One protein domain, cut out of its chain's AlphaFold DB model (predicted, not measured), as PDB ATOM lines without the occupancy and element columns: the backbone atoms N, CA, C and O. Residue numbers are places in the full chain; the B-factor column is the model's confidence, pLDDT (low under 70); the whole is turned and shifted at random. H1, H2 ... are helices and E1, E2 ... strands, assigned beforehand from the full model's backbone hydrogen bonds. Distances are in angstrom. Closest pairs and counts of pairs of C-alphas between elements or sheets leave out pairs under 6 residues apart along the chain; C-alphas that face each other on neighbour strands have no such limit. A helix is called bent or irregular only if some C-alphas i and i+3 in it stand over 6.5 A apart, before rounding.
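AT A GLANCE: This is residues 7 to 132 of the 175 residues of an uncharacterized protein of Chloroflexi bacterium HGW-Chloroflexi-10 (UniProt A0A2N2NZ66). Five strands, of which E1, E4 and E5 bend sharply, make a small closed barrel from which two long hairpins, E1 with E2 and E4 with E5, splay as a V. The barrel's outside curls round H1, H2 covers the far side of H1, and H3 sits at the edge beside E5. The printed part has 126 residues with five named strands and three named helices, in the order E1 E2 E3 H1 E4 E5 H2 H3, class mixed. Round the ring run E1, E2, E3, E5, E4 and back to E1, antiparallel but for the parallel E3 and E5. It is compact, with a radius of gyration of the C-alphas of 14.8 A and spans of 48 by 35 by 21 A.

HOW THE PARTS SIT: E1, residues 7 to 23, E2, residues 26 to 36, and E3, residues 49 to 54, form a meander, each strand the antiparallel neighbour of the one before. N 19 and O 30 of the hairpin E1 and E2 are 3.0 A apart, and N 33 and O 51 of the hairpin E2 and E3 are 2.8 A apart, both within hydrogen-bond range. E5, residues 85 to 99, is parallel to E3, with N 52 and O 90 at 2.8 A. E4, residues 70 to 82, is a hairpin with E5, with N 78 and O 89 at 2.8 A. E1 bends by 117 degrees at residue 10, and its residues 7 to 11 pair with E4, with N 8 and O 73 at 2.9 A. H1, residues 55 to 64, is on the barrel, outside it, at a height over the sheet of 5.8 A. It runs along E3, at 3 degrees on the local plane. H1 and H2, residues 103 to 116, touch at Phe 64 and Gly 106, whose C-alphas, the closest, are 4.5 A apart, with a shallow tilt of 30 degrees, opposite ways. H3, residues 120 to 130, stands at the sheet's level, its closest C-alphas to E5 being Gly 130 and Glu 96, 4.3 A apart. H2 and H3 touch only at the corner, and only just, with 3 pairs of C-alphas within 8 A; the closest are Lys 114 and Leu 120, 5.9 A. In H2 every O i to N i+4 pair is within hydrogen-bond range, in H1 4 of 6 and in H3 5 of 7.

IN THESE COORDINATES: E1 begins at C-alpha 7, (-9.801, -17.754, 9.207), and is 27.3 A long; E2 is 31.7 A, E3 16.8 A and H1 15.1 A. E4 is 27.1 A and E5 33.1 A, each bending by 87 degrees, at residues 74 and 96. H2 is 20.0 A, and H3, 14.5 A, ends at C-alpha 130, (-6.720, -4.234, 6.808); H3 is irregular, with C-alphas 123 and 126 8.3 A apart.

THE WHOLE: The two C-alphas farthest apart are those of Arg 42 and Pro 118, 48.6 A. The printed part has no cut. The link from E2 to E3, residues 37 to 48, is long, and the others are tight. Residues 81 to 86 stand free. The mean pLDDT of the printed part is 90.5, and residue 23 and residues 39 to 46 are under 70.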
ATOM      1  N   HIS A   7      -9.540 -19.039   8.573       94.50
ATOM      2  CA  HIS A   7      -9.801 -17.754   9.207       94.50
ATOM      3  C   HIS A   7      -9.511 -17.903  10.697       94.50
ATOM      4  O   HIS A   7     -10.073 -18.787  11.347       94.50
ATOM      5  N   ILE A   8      -8.619 -17.077  11.232       92.31
ATOM      6  CA  ILE A   8      -8.222 -17.123  12.642       92.31
ATOM      7  C   ILE A   8      -8.159 -15.716  13.214       92.31
ATOM      8  O   ILE A   8      -7.788 -14.771  12.527       92.31
ATOM      9  N   ILE A   9      -8.481 -15.602  14.497       93.31
ATOM     10  CA  ILE A   9      -8.164 -14.437  15.315       93.31
ATOM     11  C   ILE A   9      -7.272 -14.945  16.438       93.31
ATOM     12  O   ILE A   9      -7.618 -15.921  17.108       93.31
ATOM     13  N   GLY A  10      -6.122 -14.313  16.629       92.62
ATOM     14  CA  GLY A  10      -5.186 -14.729  17.663       92.62
ATOM     15  C   GLY A  10      -4.190 -13.648  18.040       92.62
ATOM     16  O   GLY A  10      -4.056 -12.637  17.349       92.62
ATOM     17  N   ASP A  11      -3.487 -13.908  19.135       94.38
ATOM     18  CA  ASP A  11      -2.514 -12.999  19.734       94.38
ATOM     19  C   ASP A  11      -1.094 -13.497  19.461       94.38
ATOM     20  O   ASP A  11      -0.788 -14.679  19.638       94.38
ATOM     21  N   VAL A  12      -0.199 -12.605  19.041       95.75
ATOM     22  CA  VAL A  12       1.209 -12.933  18.791       95.75
ATOM     23  C   VAL A  12       1.918 -13.251  20.113       95.75
ATOM     24  O   VAL A  12       1.931 -12.450  21.044       95.75
ATOM     25  N   THR A  13       2.559 -14.416  20.206       90.81
ATOM     26  CA  THR A  13       3.219 -14.892  21.444       90.81
ATOM     27  C   THR A  13       4.501 -14.142  21.818       90.81
ATOM     28  O   THR A  13       4.891 -14.136  22.986       90.81
ATOM     29  N   GLY A  14       5.162 -13.524  20.837       88.38
ATOM     30  CA  GLY A  14       6.501 -12.937  20.951       88.38
ATOM     31  C   GLY A  14       7.591 -13.745  20.240       88.38
ATOM     32  O   GLY A  14       8.661 -13.202  19.986       88.38
ATOM     33  N   ASP A  15       7.319 -14.996  19.846       94.19
ATOM     34  CA  ASP A  15       8.164 -15.710  18.879       94.19
ATOM     35  C   ASP A  15       7.852 -15.199  17.461       94.19
ATOM     36  O   ASP A  15       6.944 -15.684  16.772       94.19
ATOM     37  N   ILE A  16       8.593 -14.157  17.080       97.19
ATOM     38  CA  ILE A  16       8.549 -13.478  15.787       97.19
ATOM     39  C   ILE A  16       9.876 -13.772  15.087       97.19
ATOM     40  O   ILE A  16      10.939 -13.385  15.569       97.19
ATOM     41  N   TYR A  17       9.824 -14.465  13.951       96.94
ATOM     42  CA  TYR A  17      11.001 -14.728  13.125       96.94
ATOM     43  C   TYR A  17      10.846 -14.026  11.785       96.94
ATOM     44  O   TYR A  17       9.889 -14.303  11.063       96.94
ATOM     45  N   TYR A  18      11.807 -13.177  11.439       97.06
ATOM     46  CA  TYR A  18      11.875 -12.504  10.151       97.06
ATOM     47  C   TYR A  18      13.241 -12.732   9.511       97.06
ATOM     48  O   TYR A  18      14.266 -12.621  10.181       97.06
ATOM     49  N   ASP A  19      13.248 -13.050   8.221       95.06
ATOM     50  CA  ASP A  19      14.467 -13.283   7.451       95.06
ATOM     51  C   ASP A  19      14.220 -13.077   5.948       95.06
ATOM     52  O   ASP A  19      13.075 -13.002   5.498       95.06
ATOM     53  N   ASN A  20      15.283 -13.010   5.151       92.62
ATOM     54  CA  ASN A  20      15.210 -13.010   3.693       92.62
ATOM     55  C   ASN A  20      15.723 -14.347   3.154       92.62
ATOM     56  O   ASN A  20      16.929 -14.582   3.093       92.62
ATOM     57  N   PHE A  21      14.819 -15.215   2.701       84.06
ATOM     58  CA  PHE A  21      15.216 -16.482   2.094       84.06
ATOM     59  C   PHE A  21      15.552 -16.313   0.625       84.06
ATOM     60  O   PHE A  21      14.810 -15.688  -0.126       84.06
ATOM     61  N   THR A  22      16.637 -16.932   0.175       79.38
ATOM     62  CA  THR A  22      16.908 -17.050  -1.256       79.38
ATOM     63  C   THR A  22      16.100 -18.211  -1.826       79.38
ATOM     64  O   THR A  22      16.373 -19.370  -1.526       79.38
ATOM     65  N   VAL A  23      15.107 -17.899  -2.656       69.62
ATOM     66  CA  VAL A  23      14.359 -18.873  -3.460       69.62
ATOM     67  C   VAL A  23      14.633 -18.538  -4.919       69.62
ATOM     68  O   VAL A  23      14.441 -17.395  -5.325       69.62
ATOM     69  N   ASP A  24      15.150 -19.495  -5.690       73.56
ATOM     70  CA  ASP A  24      15.475 -19.315  -7.115       73.56
ATOM     71  C   ASP A  24      16.327 -18.062  -7.401       73.56
ATOM     72  O   ASP A  24      16.036 -17.263  -8.292       73.56
ATOM     73  N   SER A  25      17.374 -17.857  -6.594       78.94
ATOM     74  CA  SER A  25      18.278 -16.693  -6.657       78.94
ATOM     75  C   SER A  25      17.623 -15.335  -6.362       78.94
ATOM     76  O   SER A  25      18.264 -14.298  -6.521       78.94
ATOM     77  N   LYS A  26      16.372 -15.313  -5.884       82.75
ATOM     78  CA  LYS A  26      15.683 -14.104  -5.418       82.75
ATOM     79  C   LYS A  26      15.571 -14.105  -3.899       82.75
ATOM     80  O   LYS A  26      15.011 -15.023  -3.302       82.75
ATOM     81  N   ALA A  27      16.081 -13.049  -3.271       88.06
ATOM     82  CA  ALA A  27      15.848 -12.797  -1.856       88.06
ATOM     83  C   ALA A  27      14.363 -12.467  -1.639       88.06
ATOM     84  O   ALA A  27      13.847 -11.481  -2.163       88.06
ATOM     85  N   THR A  28      13.680 -13.321  -0.889       91.56
ATOM     86  CA  THR A  28      12.256 -13.230  -0.587       91.56
ATOM     87  C   THR A  28      12.087 -13.031   0.915       91.56
ATOM     88  O   THR A  28      12.395 -13.945   1.685       91.56
ATOM     89  N   PRO A  29      11.584 -11.861   1.344       95.69
ATOM     90  CA  PRO A  29      11.222 -11.632   2.733       95.69
ATOM     91  C   PRO A  29      10.252 -12.696   3.240       95.69
ATOM     92  O   PRO A  29       9.287 -13.058   2.558       95.69
ATOM     93  N   PHE A  30      10.502 -13.175   4.447       95.81
ATOM     94  CA  PHE A  30       9.714 -14.187   5.119       95.81
ATOM     95  C   PHE A  30       9.509 -13.798   6.575       95.81
ATOM     96  O   PHE A  30      10.461 -13.500   7.289       95.81
ATOM     97  N   LEU A  31       8.258 -13.869   7.018       97.94
ATOM     98  CA  LEU A  31       7.876 -13.668   8.409       97.94
ATOM     99  C   LEU A  31       7.156 -14.916   8.903       97.94
ATOM    100  O   LEU A  31       6.262 -15.428   8.229       97.94
ATOM    101  N   ARG A  32       7.502 -15.364  10.105       97.00
ATOM    102  CA  ARG A  32       6.772 -16.369  10.871       97.00
ATOM    103  C   ARG A  32       6.333 -15.761  12.195       97.00
ATOM    104  O   ARG A  32       7.175 -15.360  12.996       97.00
ATOM    105  N   LEU A  33       5.033 -15.816  12.445       97.69
ATOM    106  CA  LEU A  33       4.422 -15.505  13.728       97.69
ATOM    107  C   LEU A  33       3.919 -16.794  14.376       97.69
ATOM    108  O   LEU A  33       3.272 -17.617  13.724       97.69
ATOM    109  N   MET A  34       4.188 -16.960  15.668       96.38
ATOM    110  CA  MET A  34       3.493 -17.945  16.494       96.38
ATOM    111  C   MET A  34       2.328 -17.249  17.204       96.38
ATOM    112  O   MET A  34       2.553 -16.362  18.032       96.38
ATOM    113  N   MET A  35       1.096 -17.638  16.874       94.31
ATOM    114  CA  MET A  35      -0.131 -17.016  17.381       94.31
ATOM    115  C   MET A  35      -0.883 -17.951  18.328       94.31
ATOM    116  O   MET A  35      -1.125 -19.112  18.006       94.31
ATOM    117  N   VAL A  36      -1.290 -17.443  19.486       91.38
ATOM    118  CA  VAL A  36      -2.202 -18.147  20.392       91.38
ATOM    119  C   VAL A  36      -3.631 -17.841  19.980       91.38
ATOM    120  O   VAL A  36      -4.030 -16.684  19.871       91.38
ATOM    121  N   ILE A  37      -4.407 -18.900  19.776       86.06
ATOM    122  CA  ILE A  37      -5.837 -18.820  19.502       86.06
ATOM    123  C   ILE A  37      -6.545 -19.193  20.799       86.06
ATOM    124  O   ILE A  37      -6.445 -20.335  21.255       86.06
ATOM    125  N   GLN A  38      -7.228 -18.229  21.417       71.50
ATOM    126  CA  GLN A  38      -8.012 -18.502  22.617       71.50
ATOM    127  C   GLN A  38      -9.199 -19.399  22.244       71.50
ATOM    128  O   GLN A  38     -10.102 -18.991  21.517       71.50
ATOM    129  N   GLY A  39      -9.171 -20.646  22.715       61.81
ATOM    130  CA  GLY A  39     -10.302 -21.562  22.608       61.81
ATOM    131  C   GLY A  39     -11.427 -21.169  23.568       61.81
ATOM    132  O   GLY A  39     -11.196 -20.530  24.594       61.81
ATOM    133  N   SER A  40     -12.660 -21.578  23.263       54.84
ATOM    134  CA  SER A  40     -13.790 -21.381  24.170       54.84
ATOM    135  C   SER A  40     -13.632 -22.231  25.442       54.84
ATOM    136  O   SER A  40     -13.674 -23.459  25.419       54.84
ATOM    137  N   SER A  41     -13.383 -21.529  26.548       54.66
ATOM    138  CA  SER A  41     -13.644 -21.822  27.969       54.66
ATOM    139  C   SER A  41     -13.437 -23.217  28.594       54.66
ATOM    140  O   SER A  41     -13.757 -23.345  29.776       54.66
ATOM    141  N   ARG A  42     -12.904 -24.267  27.940       50.91
ATOM    142  CA  ARG A  42     -12.801 -25.568  28.648       50.91
ATOM    143  C   ARG A  42     -11.767 -26.616  28.242       50.91
ATOM    144  O   ARG A  42     -11.878 -27.737  28.736       50.91
ATOM    145  N   LYS A  43     -10.771 -26.330  27.406       53.34
ATOM    146  CA  LYS A  43      -9.713 -27.313  27.105       53.34
ATOM    147  C   LYS A  43      -8.345 -26.656  27.033       53.34
ATOM    148  O   LYS A  43      -8.274 -25.450  26.816       53.34
ATOM    149  N   ASP A  44      -7.327 -27.476  27.288       54.53
ATOM    150  CA  ASP A  44      -5.899 -27.155  27.349       54.53
ATOM    151  C   ASP A  44      -5.479 -26.064  26.356       54.53
ATOM    152  O   ASP A  44      -6.039 -26.005  25.257       54.53
ATOM    153  N   PRO A  45      -4.496 -25.209  26.705       57.16
ATOM    154  CA  PRO A  45      -4.022 -24.171  25.800       57.16
ATOM    155  C   PRO A  45      -3.720 -24.774  24.425       57.16
ATOM    156  O   PRO A  45      -2.872 -25.660  24.300       57.16
ATOM    157  N   THR A  46      -4.434 -24.308  23.395       66.81
ATOM    158  CA  THR A  46      -4.162 -24.708  22.014       66.81
ATOM    159  C   THR A  46      -2.697 -24.385  21.724       66.81
ATOM    160  O   THR A  46      -2.288 -23.239  21.954       66.81
ATOM    161  N   PRO A  47      -1.896 -25.349  21.231       77.62
ATOM    162  CA  PRO A  47      -0.536 -25.063  20.811       77.62
ATOM    163  C   PRO A  47      -0.520 -23.854  19.866       77.62
ATOM    164  O   PRO A  47      -1.410 -23.754  19.014       77.62
ATOM    165  N   PRO A  48       0.454 -22.934  19.992       86.81
ATOM    166  CA  PRO A  48       0.516 -21.770  19.127       86.81
ATOM    167  C   PRO A  48       0.508 -22.178  17.653       86.81
ATOM    168  O   PRO A  48       1.258 -23.062  17.231       86.81
ATOM    169  N   LEU A  49      -0.339 -21.525  16.867       92.25
ATOM    170  CA  LEU A  49      -0.438 -21.757  15.441       92.25
ATOM    171  C   LEU A  49       0.652 -20.970  14.720       92.25
ATOM    172  O   LEU A  49       0.872 -19.787  14.984       92.25
ATOM    173  N   ARG A  50       1.329 -21.634  13.786       95.44
ATOM    174  CA  ARG A  50       2.329 -21.006  12.930       95.44
ATOM    175  C   ARG A  50       1.641 -20.310  11.759       95.44
ATOM    176  O   ARG A  50       1.042 -20.978  10.918       95.44
ATOM    177  N   VAL A  51       1.788 -18.994  11.678       97.44
ATOM    178  CA  VAL A  51       1.325 -18.171  10.555       97.44
ATOM    179  C   VAL A  51       2.535 -17.609   9.830       97.44
ATOM    180  O   VAL A  51       3.478 -17.140  10.468       97.44
ATOM    181  N   VAL A  52       2.535 -17.681   8.502       97.31
ATOM    182  CA  VAL A  52       3.645 -17.210   7.676       97.31
ATOM    183  C   VAL A  52       3.201 -16.217   6.618       97.31
ATOM    184  O   VAL A  52       2.110 -16.316   6.061       97.31
ATOM    185  N   PHE A  53       4.087 -15.274   6.323       97.56
ATOM    186  CA  PHE A  53       3.907 -14.243   5.312       97.56
ATOM    187  C   PHE A  53       5.123 -14.248   4.391       97.56
ATOM    188  O   PHE A  53       6.238 -14.554   4.819       97.56
ATOM    189  N   TYR A  54       4.905 -13.856   3.138       95.19
ATOM    190  CA  TYR A  54       5.941 -13.790   2.111       95.19
ATOM    191  C   TYR A  54       5.994 -12.415   1.456       95.19
ATOM    192  O   TYR A  54       4.980 -11.717   1.355       95.19
ATOM    193  N   GLY A  55       7.177 -12.052   0.965       94.38
ATOM    194  CA  GLY A  55       7.392 -10.856   0.159       94.38
ATOM    195  C   GLY A  55       7.015  -9.576   0.902       94.38
ATOM    196  O   GLY A  55       7.232  -9.446   2.106       94.38
ATOM    197  N   ARG A  56       6.402  -8.624   0.191       95.25
ATOM    198  CA  ARG A  56       5.991  -7.330   0.758       95.25
ATOM    199  C   ARG A  56       5.063  -7.465   1.971       95.25
ATOM    200  O   ARG A  56       5.227  -6.716   2.925       95.25
ATOM    201  N   ARG A  57       4.171  -8.466   2.002       96.88
ATOM    202  CA  ARG A  57       3.314  -8.729   3.176       96.88
ATOM    203  C   ARG A  57       4.139  -9.038   4.424       96.88
ATOM    204  O   ARG A  57       3.812  -8.541   5.492       96.88
ATOM    205  N   ALA A  58       5.218  -9.814   4.284       97.75
ATOM    206  CA  ALA A  58       6.120 -10.110   5.396       97.75
ATOM    207  C   ALA A  58       6.799  -8.844   5.924       97.75
ATOM    208  O   ALA A  58       6.838  -8.637   7.129       97.75
ATOM    209  N   GLN A  59       7.289  -7.984   5.026       97.06
ATOM    210  CA  GLN A  59       7.963  -6.739   5.407       97.06
ATOM    211  C   GLN A  59       7.030  -5.750   6.101       97.06
ATOM    212  O   GLN A  59       7.464  -5.056   7.014       97.06
ATOM    213  N   ILE A  60       5.780  -5.674   5.639       97.62
ATOM    214  CA  ILE A  60       4.760  -4.809   6.225       97.62
ATOM    215  C   ILE A  60       4.378  -5.353   7.602       97.62
ATOM    216  O   ILE A  60       4.559  -4.661   8.594       97.62
ATOM    217  N   VAL A  61       3.909  -6.602   7.692       98.12
ATOM    218  CA  VAL A  61       3.385  -7.149   8.956       98.12
ATOM    219  C   VAL A  61       4.454  -7.249  10.035       98.12
ATOM    220  O   VAL A  61       4.133  -7.066  11.201       98.12
ATOM    221  N   GLU A  62       5.719  -7.478   9.680       98.12
ATOM    222  CA  GLU A  62       6.814  -7.483  10.656       98.12
ATOM    223  C   GLU A  62       6.916  -6.159  11.420       98.12
ATOM    224  O   GLU A  62       7.168  -6.172  12.622       98.12
ATOM    225  N   ALA A  63       6.652  -5.033  10.754       98.06
ATOM    226  CA  ALA A  63       6.688  -3.719  11.380       98.06
ATOM    227  C   ALA A  63       5.505  -3.478  12.333       98.06
ATOM    228  O   ALA A  63       5.682  -2.791  13.329       98.06
ATOM    229  N   PHE A  64       4.336  -4.074  12.065       98.06
ATOM    230  CA  PHE A  64       3.164  -4.007  12.953       98.06
ATOM    231  C   PHE A  64       3.218  -5.032  14.094       98.06
ATOM    232  O   PHE A  64       2.565  -4.862  15.127       98.06
ATOM    233  N   ALA A  65       3.918  -6.149  13.890       97.69
ATOM    234  CA  ALA A  65       3.895  -7.279  14.800       97.69
ATOM    235  C   ALA A  65       4.738  -7.014  16.053       97.69
ATOM    236  O   ALA A  65       5.944  -6.792  15.992       97.69
ATOM    237  N   GLN A  66       4.104  -7.162  17.212       97.31
ATOM    238  CA  GLN A  66       4.761  -7.220  18.512       97.31
ATOM    239  C   GLN A  66       4.075  -8.259  19.400       97.31
ATOM    240  O   GLN A  66       2.983  -8.742  19.091       97.31
ATOM    241  N   LYS A  67       4.715  -8.642  20.508       95.56
ATOM    242  CA  LYS A  67       4.103  -9.552  21.482       95.56
ATOM    243  C   LYS A  67       2.762  -8.979  21.960       95.56
ATOM    244  O   LYS A  67       2.696  -7.833  22.381       95.56
ATOM    245  N   GLY A  68       1.714  -9.797  21.929       93.00
ATOM    246  CA  GLY A  68       0.357  -9.412  22.319       93.00
ATOM    247  C   GLY A  68      -0.458  -8.732  21.216       93.00
ATOM    248  O   GLY A  68      -1.662  -8.574  21.398       93.00
ATOM    249  N   ALA A  69       0.146  -8.385  20.072       95.44
ATOM    250  CA  ALA A  69      -0.598  -7.867  18.930       95.44
ATOM    251  C   ALA A  69      -1.640  -8.895  18.472       95.44
ATOM    252  O   ALA A  69      -1.321 -10.073  18.275       95.44
ATOM    253  N   ARG A  70      -2.884  -8.446  18.307       94.81
ATOM    254  CA  ARG A  70      -4.003  -9.269  17.856       94.81
ATOM    255  C   ARG A  70      -4.242  -9.036  16.379       94.81
ATOM    256  O   ARG A  70      -4.509  -7.905  15.975       94.81
ATOM    257  N   PHE A  71      -4.238 -10.117  15.610       96.12
ATOM    258  CA  PHE A  71      -4.559 -10.082  14.188       96.12
ATOM    259  C   PHE A  71      -5.724 -11.009  13.866       96.12
ATOM    260  O   PHE A  71      -5.816 -12.118  14.405       96.12
ATOM    261  N   TYR A  72      -6.582 -10.567  12.952       96.19
ATOM    262  CA  TYR A  72      -7.372 -11.474  12.129       96.19
ATOM    263  C   TYR A  72      -6.530 -11.876  10.919       96.19
ATOM    264  O   TYR A  72      -5.880 -11.030  10.311       96.19
ATOM    265  N   ILE A  73      -6.524 -13.161  10.579       97.00
ATOM    266  CA  ILE A  73      -5.774 -13.714   9.452       97.00
ATOM    267  C   ILE A  73      -6.714 -14.553   8.602       97.00
ATOM    268  O   ILE A  73      -7.399 -15.445   9.110       97.00
ATOM    269  N   GLN A  74      -6.660 -14.320   7.296       97.19
ATOM    270  CA  GLN A  74      -7.222 -15.182   6.271       97.19
ATOM    271  C   GLN A  74      -6.098 -15.730   5.388       97.19
ATOM    272  O   GLN A  74      -5.198 -15.006   4.950       97.19
ATOM    273  N   GLY A  75      -6.161 -17.026   5.106       96.62
ATOM    274  CA  GLY A  75      -5.154 -17.702   4.300       96.62
ATOM    275  C   GLY A  75      -5.500 -19.155   4.017       96.62
ATOM    276  O   GLY A  75      -6.667 -19.543   4.062       96.62
ATOM    277  N   HIS A  76      -4.481 -19.971   3.773       96.12
ATOM    278  CA  HIS A  76      -4.632 -21.398   3.495       96.12
ATOM    279  C   HIS A  76      -3.638 -22.241   4.301       96.12
ATOM    280  O   HIS A  76      -2.562 -21.771   4.674       96.12
ATOM    281  N   LEU A  77      -3.987 -23.501   4.578       95.69
ATOM    282  CA  LEU A  77      -3.073 -24.441   5.230       95.69
ATOM    283  C   LEU A  77      -2.033 -24.948   4.242       95.69
ATOM    284  O   LEU A  77      -2.364 -25.369   3.133       95.69
ATOM    285  N   GLN A  78      -0.789 -25.004   4.687       94.81
ATOM    286  CA  GLN A  78       0.296 -25.649   3.975       94.81
ATOM    287  C   GLN A  78       1.006 -26.628   4.911       94.81
ATOM    288  O   GLN A  78       1.237 -26.344   6.087       94.81
ATOM    289  N   LEU A  79       1.353 -27.796   4.374       93.44
ATOM    290  CA  LEU A  79       2.312 -28.699   4.998       93.44
ATOM    291  C   LEU A  79       3.692 -28.403   4.421       93.44
ATOM    292  O   LEU A  79       3.850 -28.313   3.202       93.44
ATOM    293  N   ARG A  80       4.698 -28.294   5.285       87.06
ATOM    294  CA  ARG A  80       6.092 -28.158   4.862       87.06
ATOM    295  C   ARG A  80       6.964 -29.170   5.571       87.06
ATOM    296  O   ARG A  80       6.893 -29.331   6.788       87.06
ATOM    297  N   SER A  81       7.828 -29.819   4.806       86.69
ATOM    298  CA  SER A  81       8.910 -30.625   5.357       86.69
ATOM    299  C   SER A  81      10.059 -29.698   5.738       86.69
ATOM    300  O   SER A  81      10.598 -28.985   4.895       86.69
ATOM    301  N   VAL A  82      10.410 -29.668   7.020       80.25
ATOM    302  CA  VAL A  82      11.554 -28.913   7.536       80.25
ATOM    303  C   VAL A  82      12.465 -29.901   8.239       80.25
ATOM    304  O   VAL A  82      12.134 -30.358   9.333       80.25
ATOM    305  N   LYS A  83      13.618 -30.204   7.629       83.50
ATOM    306  CA  LYS A  83      14.473 -31.330   8.041       83.50
ATOM    307  C   LYS A  83      13.636 -32.622   8.041       83.50
ATOM    308  O   LYS A  83      12.998 -32.910   7.034       83.50
ATOM    309  N   ASP A  84      13.543 -33.302   9.182       86.19
ATOM    310  CA  ASP A  84      12.863 -34.595   9.344       86.19
ATOM    311  C   ASP A  84      11.471 -34.482   9.988       86.19
ATOM    312  O   ASP A  84      10.938 -35.454  10.522       86.19
ATOM    313  N   ARG A  85      10.868 -33.284   9.987       87.38
ATOM    314  CA  ARG A  85       9.520 -33.057  10.532       87.38
ATOM    315  C   ARG A  85       8.604 -32.362   9.537       87.38
ATOM    316  O   ARG A  85       9.016 -31.448   8.822       87.38
ATOM    317  N   THR A  86       7.334 -32.744   9.563       89.50
ATOM    318  CA  THR A  86       6.257 -32.012   8.896       89.50
ATOM    319  C   THR A  86       5.743 -30.926   9.830       89.50
ATOM    320  O   THR A  86       5.375 -31.198  10.971       89.50
ATOM    321  N   VAL A  87       5.722 -29.687   9.349       90.44
ATOM    322  CA  VAL A  87       5.075 -28.567  10.033       90.44
ATOM    323  C   VAL A  87       3.794 -28.197   9.298       90.44
ATOM    324  O   VAL A  87       3.750 -28.213   8.069       90.44
ATOM    325  N   VAL A  88       2.760 -27.874  10.070       92.38
ATOM    326  CA  VAL A  88       1.528 -27.261   9.573       92.38
ATOM    327  C   VAL A  88       1.666 -25.757   9.755       92.38
ATOM    328  O   VAL A  88       2.056 -25.298  10.830       92.38
ATOM    329  N   GLU A  89       1.353 -24.991   8.723       94.94
ATOM    330  CA  GLU A  89       1.365 -23.534   8.781       94.94
ATOM    331  C   GLU A  89       0.192 -22.934   8.010       94.94
ATOM    332  O   GLU A  89      -0.309 -23.523   7.054       94.94
ATOM    333  N   VAL A  90      -0.249 -21.758   8.451       96.88
ATOM    334  CA  VAL A  90      -1.195 -20.924   7.710       96.88
ATOM    335  C   VAL A  90      -0.392 -19.922   6.900       96.88
ATOM    336  O   VAL A  90       0.314 -19.090   7.470       96.88
ATOM    337  N   VAL A  91      -0.495 -19.988   5.579       96.94
ATOM    338  CA  VAL A  91       0.066 -18.971   4.689       96.94
ATOM    339  C   VAL A  91      -0.933 -17.833   4.592       96.94
ATOM    340  O   VAL A  91      -2.047 -18.023   4.110       96.94
ATOM    341  N   CYS A  92      -0.544 -16.661   5.080       97.75
ATOM    342  CA  CYS A  92      -1.407 -15.496   5.115       97.75
ATOM    343  C   CYS A  92      -1.554 -14.857   3.728       97.75
ATOM    344  O   CYS A  92      -0.572 -14.537   3.054       97.75
ATOM    345  N   GLU A  93      -2.800 -14.579   3.358       96.12
ATOM    346  CA  GLU A  93      -3.171 -13.839   2.151       96.12
ATOM    347  C   GLU A  93      -3.759 -12.468   2.497       96.12
ATOM    348  O   GLU A  93      -3.511 -11.496   1.782       96.12
ATOM    349  N   HIS A  94      -4.465 -12.380   3.627       96.31
ATOM    350  CA  HIS A  94      -5.043 -11.153   4.158       96.31
ATOM    351  C   HIS A  94      -4.932 -11.111   5.687       96.31
ATOM    352  O   HIS A  94      -5.057 -12.143   6.349       96.31
ATOM    353  N   ALA A  95      -4.682  -9.922   6.233       97.00
ATOM    354  CA  ALA A  95      -4.537  -9.698   7.663       97.00
ATOM    355  C   ALA A  95      -5.209  -8.387   8.068       97.00
ATOM    356  O   ALA A  95      -5.097  -7.398   7.344       97.00
ATOM    357  N   GLU A  96      -5.832  -8.381   9.244       96.69
ATOM    358  CA  GLU A  96      -6.316  -7.160   9.882       96.69
ATOM    359  C   GLU A  96      -5.667  -6.970  11.251       96.69
ATOM    360  O   GLU A  96      -5.616  -7.911  12.053       96.69
ATOM    361  N   ALA A  97      -5.173  -5.762  11.522       94.69
ATOM    362  CA  ALA A  97      -4.618  -5.397  12.821       94.69
ATOM    363  C   ALA A  97      -5.763  -4.999  13.756       94.69
ATOM    364  O   ALA A  97      -6.432  -3.994  13.544       94.69
ATOM    365  N   LEU A  98      -6.004  -5.797  14.795       92.38
ATOM    366  CA  LEU A  98      -7.154  -5.593  15.673       92.38
ATOM    367  C   LEU A  98      -6.784  -4.842  16.947       92.38
ATOM    368  O   LEU A  98      -7.537  -3.972  17.364       92.38
ATOM    369  N   ARG A  99      -5.677  -5.201  17.611       90.12
ATOM    370  CA  ARG A  99      -5.235  -4.576  18.874       90.12
ATOM    371  C   ARG A  99      -3.736  -4.671  19.052       90.12
ATOM    372  O   ARG A  99      -3.137  -5.649  18.614       90.12
ATOM    373  N   TYR A 100      -3.170  -3.707  19.775       93.69
ATOM    374  CA  TYR A 100      -1.784  -3.733  20.258       93.69
ATOM    375  C   TYR A 100      -0.734  -3.960  19.158       93.69
ATOM    376  O   TYR A 100       0.360  -4.442  19.440       93.69
ATOM    377  N   ALA A 101      -1.051  -3.644  17.902       95.81
ATOM    378  CA  ALA A 101      -0.061  -3.587  16.837       95.81
ATOM    379  C   ALA A 101       0.770  -2.304  16.980       95.81
ATOM    380  O   ALA A 101       0.302  -1.313  17.539       95.81
ATOM    381  N   ASP A 102       2.006  -2.334  16.497       97.00
ATOM    382  CA  ASP A 102       2.867  -1.152  16.436       97.00
ATOM    383  C   ASP A 102       2.528  -0.347  15.170       97.00
ATOM    384  O   ASP A 102       3.102  -0.549  14.097       97.00
ATOM    385  N   PHE A 103       1.499   0.499  15.274       94.75
ATOM    386  CA  PHE A 103       0.977   1.265  14.140       94.75
ATOM    387  C   PHE A 103       1.974   2.311  13.639       94.75
ATOM    388  O   PHE A 103       2.123   2.465  12.427       94.75
ATOM    389  N   ASP A 104       2.711   2.967  14.537       95.62
ATOM    390  CA  ASP A 104       3.703   3.981  14.168       95.62
ATOM    391  C   ASP A 104       4.821   3.364  13.321       95.62
ATOM    392  O   ASP A 104       5.133   3.843  12.220       95.62
ATOM    393  N   ARG A 105       5.393   2.244  13.785       97.44
ATOM    394  CA  ARG A 105       6.415   1.513  13.032       97.44
ATOM    395  C   ARG A 105       5.843   0.925  11.744       97.44
ATOM    396  O   ARG A 105       6.498   0.979  10.700       97.44
ATOM    397  N   GLY A 106       4.624   0.396  11.805       97.31
ATOM    398  CA  GLY A 106       3.905  -0.172  10.672       97.31
ATOM    399  C   GLY A 106       3.700   0.821   9.527       97.31
ATOM    400  O   GLY A 106       4.079   0.542   8.384       97.31
ATOM    401  N   TYR A 107       3.163   2.004   9.825       96.75
ATOM    402  CA  TYR A 107       2.963   3.066   8.842       96.75
ATOM    403  C   TYR A 107       4.285   3.615   8.305       96.75
ATOM    404  O   TYR A 107       4.421   3.754   7.089       96.75
ATOM    405  N   SER A 108       5.283   3.830   9.169       97.50
ATOM    406  CA  SER A 108       6.627   4.248   8.736       97.50
ATOM    407  C   SER A 108       7.205   3.277   7.702       97.50
ATOM    408  O   SER A 108       7.667   3.691   6.638       97.50
ATOM    409  N   ARG A 109       7.093   1.966   7.953       97.19
ATOM    410  CA  ARG A 109       7.552   0.940   7.011       97.19
ATOM    411  C   ARG A 109       6.751   0.934   5.709       97.19
ATOM    412  O   ARG A 109       7.325   0.695   4.649       97.19
ATOM    413  N   ILE A 110       5.443   1.177   5.746       96.50
ATOM    414  CA  ILE A 110       4.641   1.281   4.519       96.50
ATOM    415  C   ILE A 110       5.139   2.442   3.651       96.50
ATOM    416  O   ILE A 110       5.301   2.260   2.445       96.50
ATOM    417  N   GLU A 111       5.424   3.603   4.242       96.38
ATOM    418  CA  GLU A 111       5.948   4.757   3.504       96.38
ATOM    419  C   GLU A 111       7.344   4.493   2.923       96.38
ATOM    420  O   GLU A 111       7.576   4.768   1.745       96.38
ATOM    421  N   GLU A 112       8.248   3.868   3.687       96.38
ATOM    422  CA  GLU A 112       9.551   3.410   3.179       96.38
ATOM    423  C   GLU A 112       9.392   2.489   1.960       96.38
ATOM    424  O   GLU A 112      10.071   2.641   0.942       96.38
ATOM    425  N   LEU A 113       8.470   1.526   2.037       95.44
ATOM    426  CA  LEU A 113       8.244   0.569   0.959       95.44
ATOM    427  C   LEU A 113       7.612   1.219  -0.274       95.44
ATOM    428  O   LEU A 113       7.987   0.840  -1.379       95.44
ATOM    429  N   LYS A 114       6.722   2.207  -0.117       95.38
ATOM    430  CA  LYS A 114       6.154   2.982  -1.238       95.38
ATOM    431  C   LYS A 114       7.220   3.765  -2.005       95.38
ATOM    432  O   LYS A 114       7.111   3.911  -3.217       95.38
ATOM    433  N   GLN A 115       8.256   4.255  -1.322       95.31
ATOM    434  CA  GLN A 115       9.377   4.937  -1.982       95.31
ATOM    435  C   GLN A 115      10.215   3.974  -2.834       95.31
ATOM    436  O   GLN A 115      10.719   4.357  -3.887       95.31
ATOM    437  N   ILE A 116      10.354   2.722  -2.389       92.69
ATOM    438  CA  ILE A 116      11.083   1.669  -3.113       92.69
ATOM    439  C   ILE A 116      10.228   1.093  -4.251       92.69
ATOM    440  O   ILE A 116      10.755   0.699  -5.291       92.69
ATOM    441  N   ASP A 117       8.921   1.002  -4.032       91.81
ATOM    442  CA  ASP A 117       7.955   0.319  -4.883       91.81
ATOM    443  C   ASP A 117       6.679   1.164  -5.015       91.81
ATOM    444  O   ASP A 117       5.738   1.011  -4.229       91.81
ATOM    445  N   PRO A 118       6.635   2.086  -5.993       90.69
ATOM    446  CA  PRO A 118       5.505   2.999  -6.160       90.69
ATOM    447  C   PRO A 118       4.167   2.305  -6.460       90.69
ATOM    448  O   PRO A 118       3.113   2.883  -6.204       90.69
ATOM    449  N   GLU A 119       4.187   1.068  -6.972       91.56
ATOM    450  CA  GLU A 119       2.980   0.286  -7.286       91.56
ATOM    451  C   GLU A 119       2.483  -0.543  -6.082       91.56
ATOM    452  O   GLU A 119       1.440  -1.193  -6.168       91.56
ATOM    453  N   LEU A 120       3.162  -0.484  -4.928       89.69
ATOM    454  CA  LEU A 120       2.821  -1.258  -3.727       89.69
ATOM    455  C   LEU A 120       1.341  -1.139  -3.333       89.69
ATOM    456  O   LEU A 120       0.715  -2.123  -2.943       89.69
ATOM    457  N   THR A 121       0.768   0.061  -3.416       86.81
ATOM    458  CA  THR A 121      -0.633   0.320  -3.043       86.81
ATOM    459  C   THR A 121      -1.632  -0.255  -4.034       86.81
ATOM    460  O   THR A 121      -2.743  -0.600  -3.647       86.81
ATOM    461  N   LYS A 122      -1.255  -0.395  -5.302       87.81
ATOM    462  CA  LYS A 122      -2.090  -1.052  -6.306       87.81
ATOM    463  C   LYS A 122      -2.122  -2.560  -6.078       87.81
ATOM    464  O   LYS A 122      -3.188  -3.162  -6.160       87.81
ATOM    465  N   ASP A 123      -0.980  -3.139  -5.724       86.94
ATOM    466  CA  ASP A 123      -0.842  -4.585  -5.547       86.94
ATOM    467  C   ASP A 123      -1.330  -5.070  -4.174       86.94
ATOM    468  O   ASP A 123      -1.855  -6.178  -4.045       86.94
ATOM    469  N   LEU A 124      -1.163  -4.247  -3.135       92.00
ATOM    470  CA  LEU A 124      -1.445  -4.601  -1.742       92.00
ATOM    471  C   LEU A 124      -2.356  -3.605  -1.019       92.00
ATOM    472  O   LEU A 124      -2.440  -3.656   0.204       92.00
ATOM    473  N   GLY A 125      -3.079  -2.741  -1.733       90.81
ATOM    474  CA  GLY A 125      -3.962  -1.735  -1.127       90.81
ATOM    475  C   GLY A 125      -4.953  -2.328  -0.129       90.81
ATOM    476  O   GLY A 125      -4.963  -1.930   1.029       90.81
ATOM    477  N   SER A 126      -5.685  -3.375  -0.522       89.62
ATOM    478  CA  SER A 126      -6.640  -4.054   0.369       89.62
ATOM    479  C   SER A 126      -5.981  -4.737   1.571       89.62
ATOM    480  O   SER A 126      -6.604  -4.885   2.618       89.62
ATOM    481  N   PHE A 127      -4.725  -5.163   1.432       92.25
ATOM    482  CA  PHE A 127      -3.951  -5.728   2.533       92.25
ATOM    483  C   PHE A 127      -3.512  -4.635   3.514       92.25
ATOM    484  O   PHE A 127      -3.637  -4.809   4.720       92.25
ATOM    485  N   ILE A 128      -3.031  -3.504   2.995       93.94
ATOM    486  CA  ILE A 128      -2.644  -2.333   3.789       93.94
ATOM    487  C   ILE A 128      -3.858  -1.758   4.525       93.94
ATOM    488  O   ILE A 128      -3.753  -1.422   5.700       93.94
ATOM    489  N   ASP A 129      -5.016  -1.700   3.867       92.62
ATOM    490  CA  ASP A 129      -6.254  -1.208   4.469       92.62
ATOM    491  C   ASP A 129      -6.707  -2.055   5.666       92.62
ATOM    492  O   ASP A 129      -7.239  -1.503   6.626       92.62
ATOM    493  N   GLY A 130      -6.444  -3.367   5.658       90.56
ATOM    494  CA  GLY A 130      -6.720  -4.234   6.808       90.56
ATOM    495  C   GLY A 130      -5.860  -3.910   8.036       90.56
ATOM    496  O   GLY A 130      -6.271  -4.136   9.170       90.56
ATOM    497  N   LEU A 131      -4.669  -3.342   7.846       94.50
ATOM    498  CA  LEU A 131      -3.720  -3.065   8.929       94.50
ATOM    499  C   LEU A 131      -3.888  -1.680   9.566       94.50
ATOM    500  O   LEU A 131      -3.088  -1.300  10.419       94.50
ATOM    501  N   ARG A 132      -4.905  -0.917   9.160       90.81
ATOM    502  CA  ARG A 132      -5.174   0.406   9.726       90.81
ATOM    503  C   ARG A 132      -5.628   0.314  11.177       90.81
ATOM    504  O   ARG A 132      -6.259  -0.658  11.583       90.81
TER     505      ARG A 132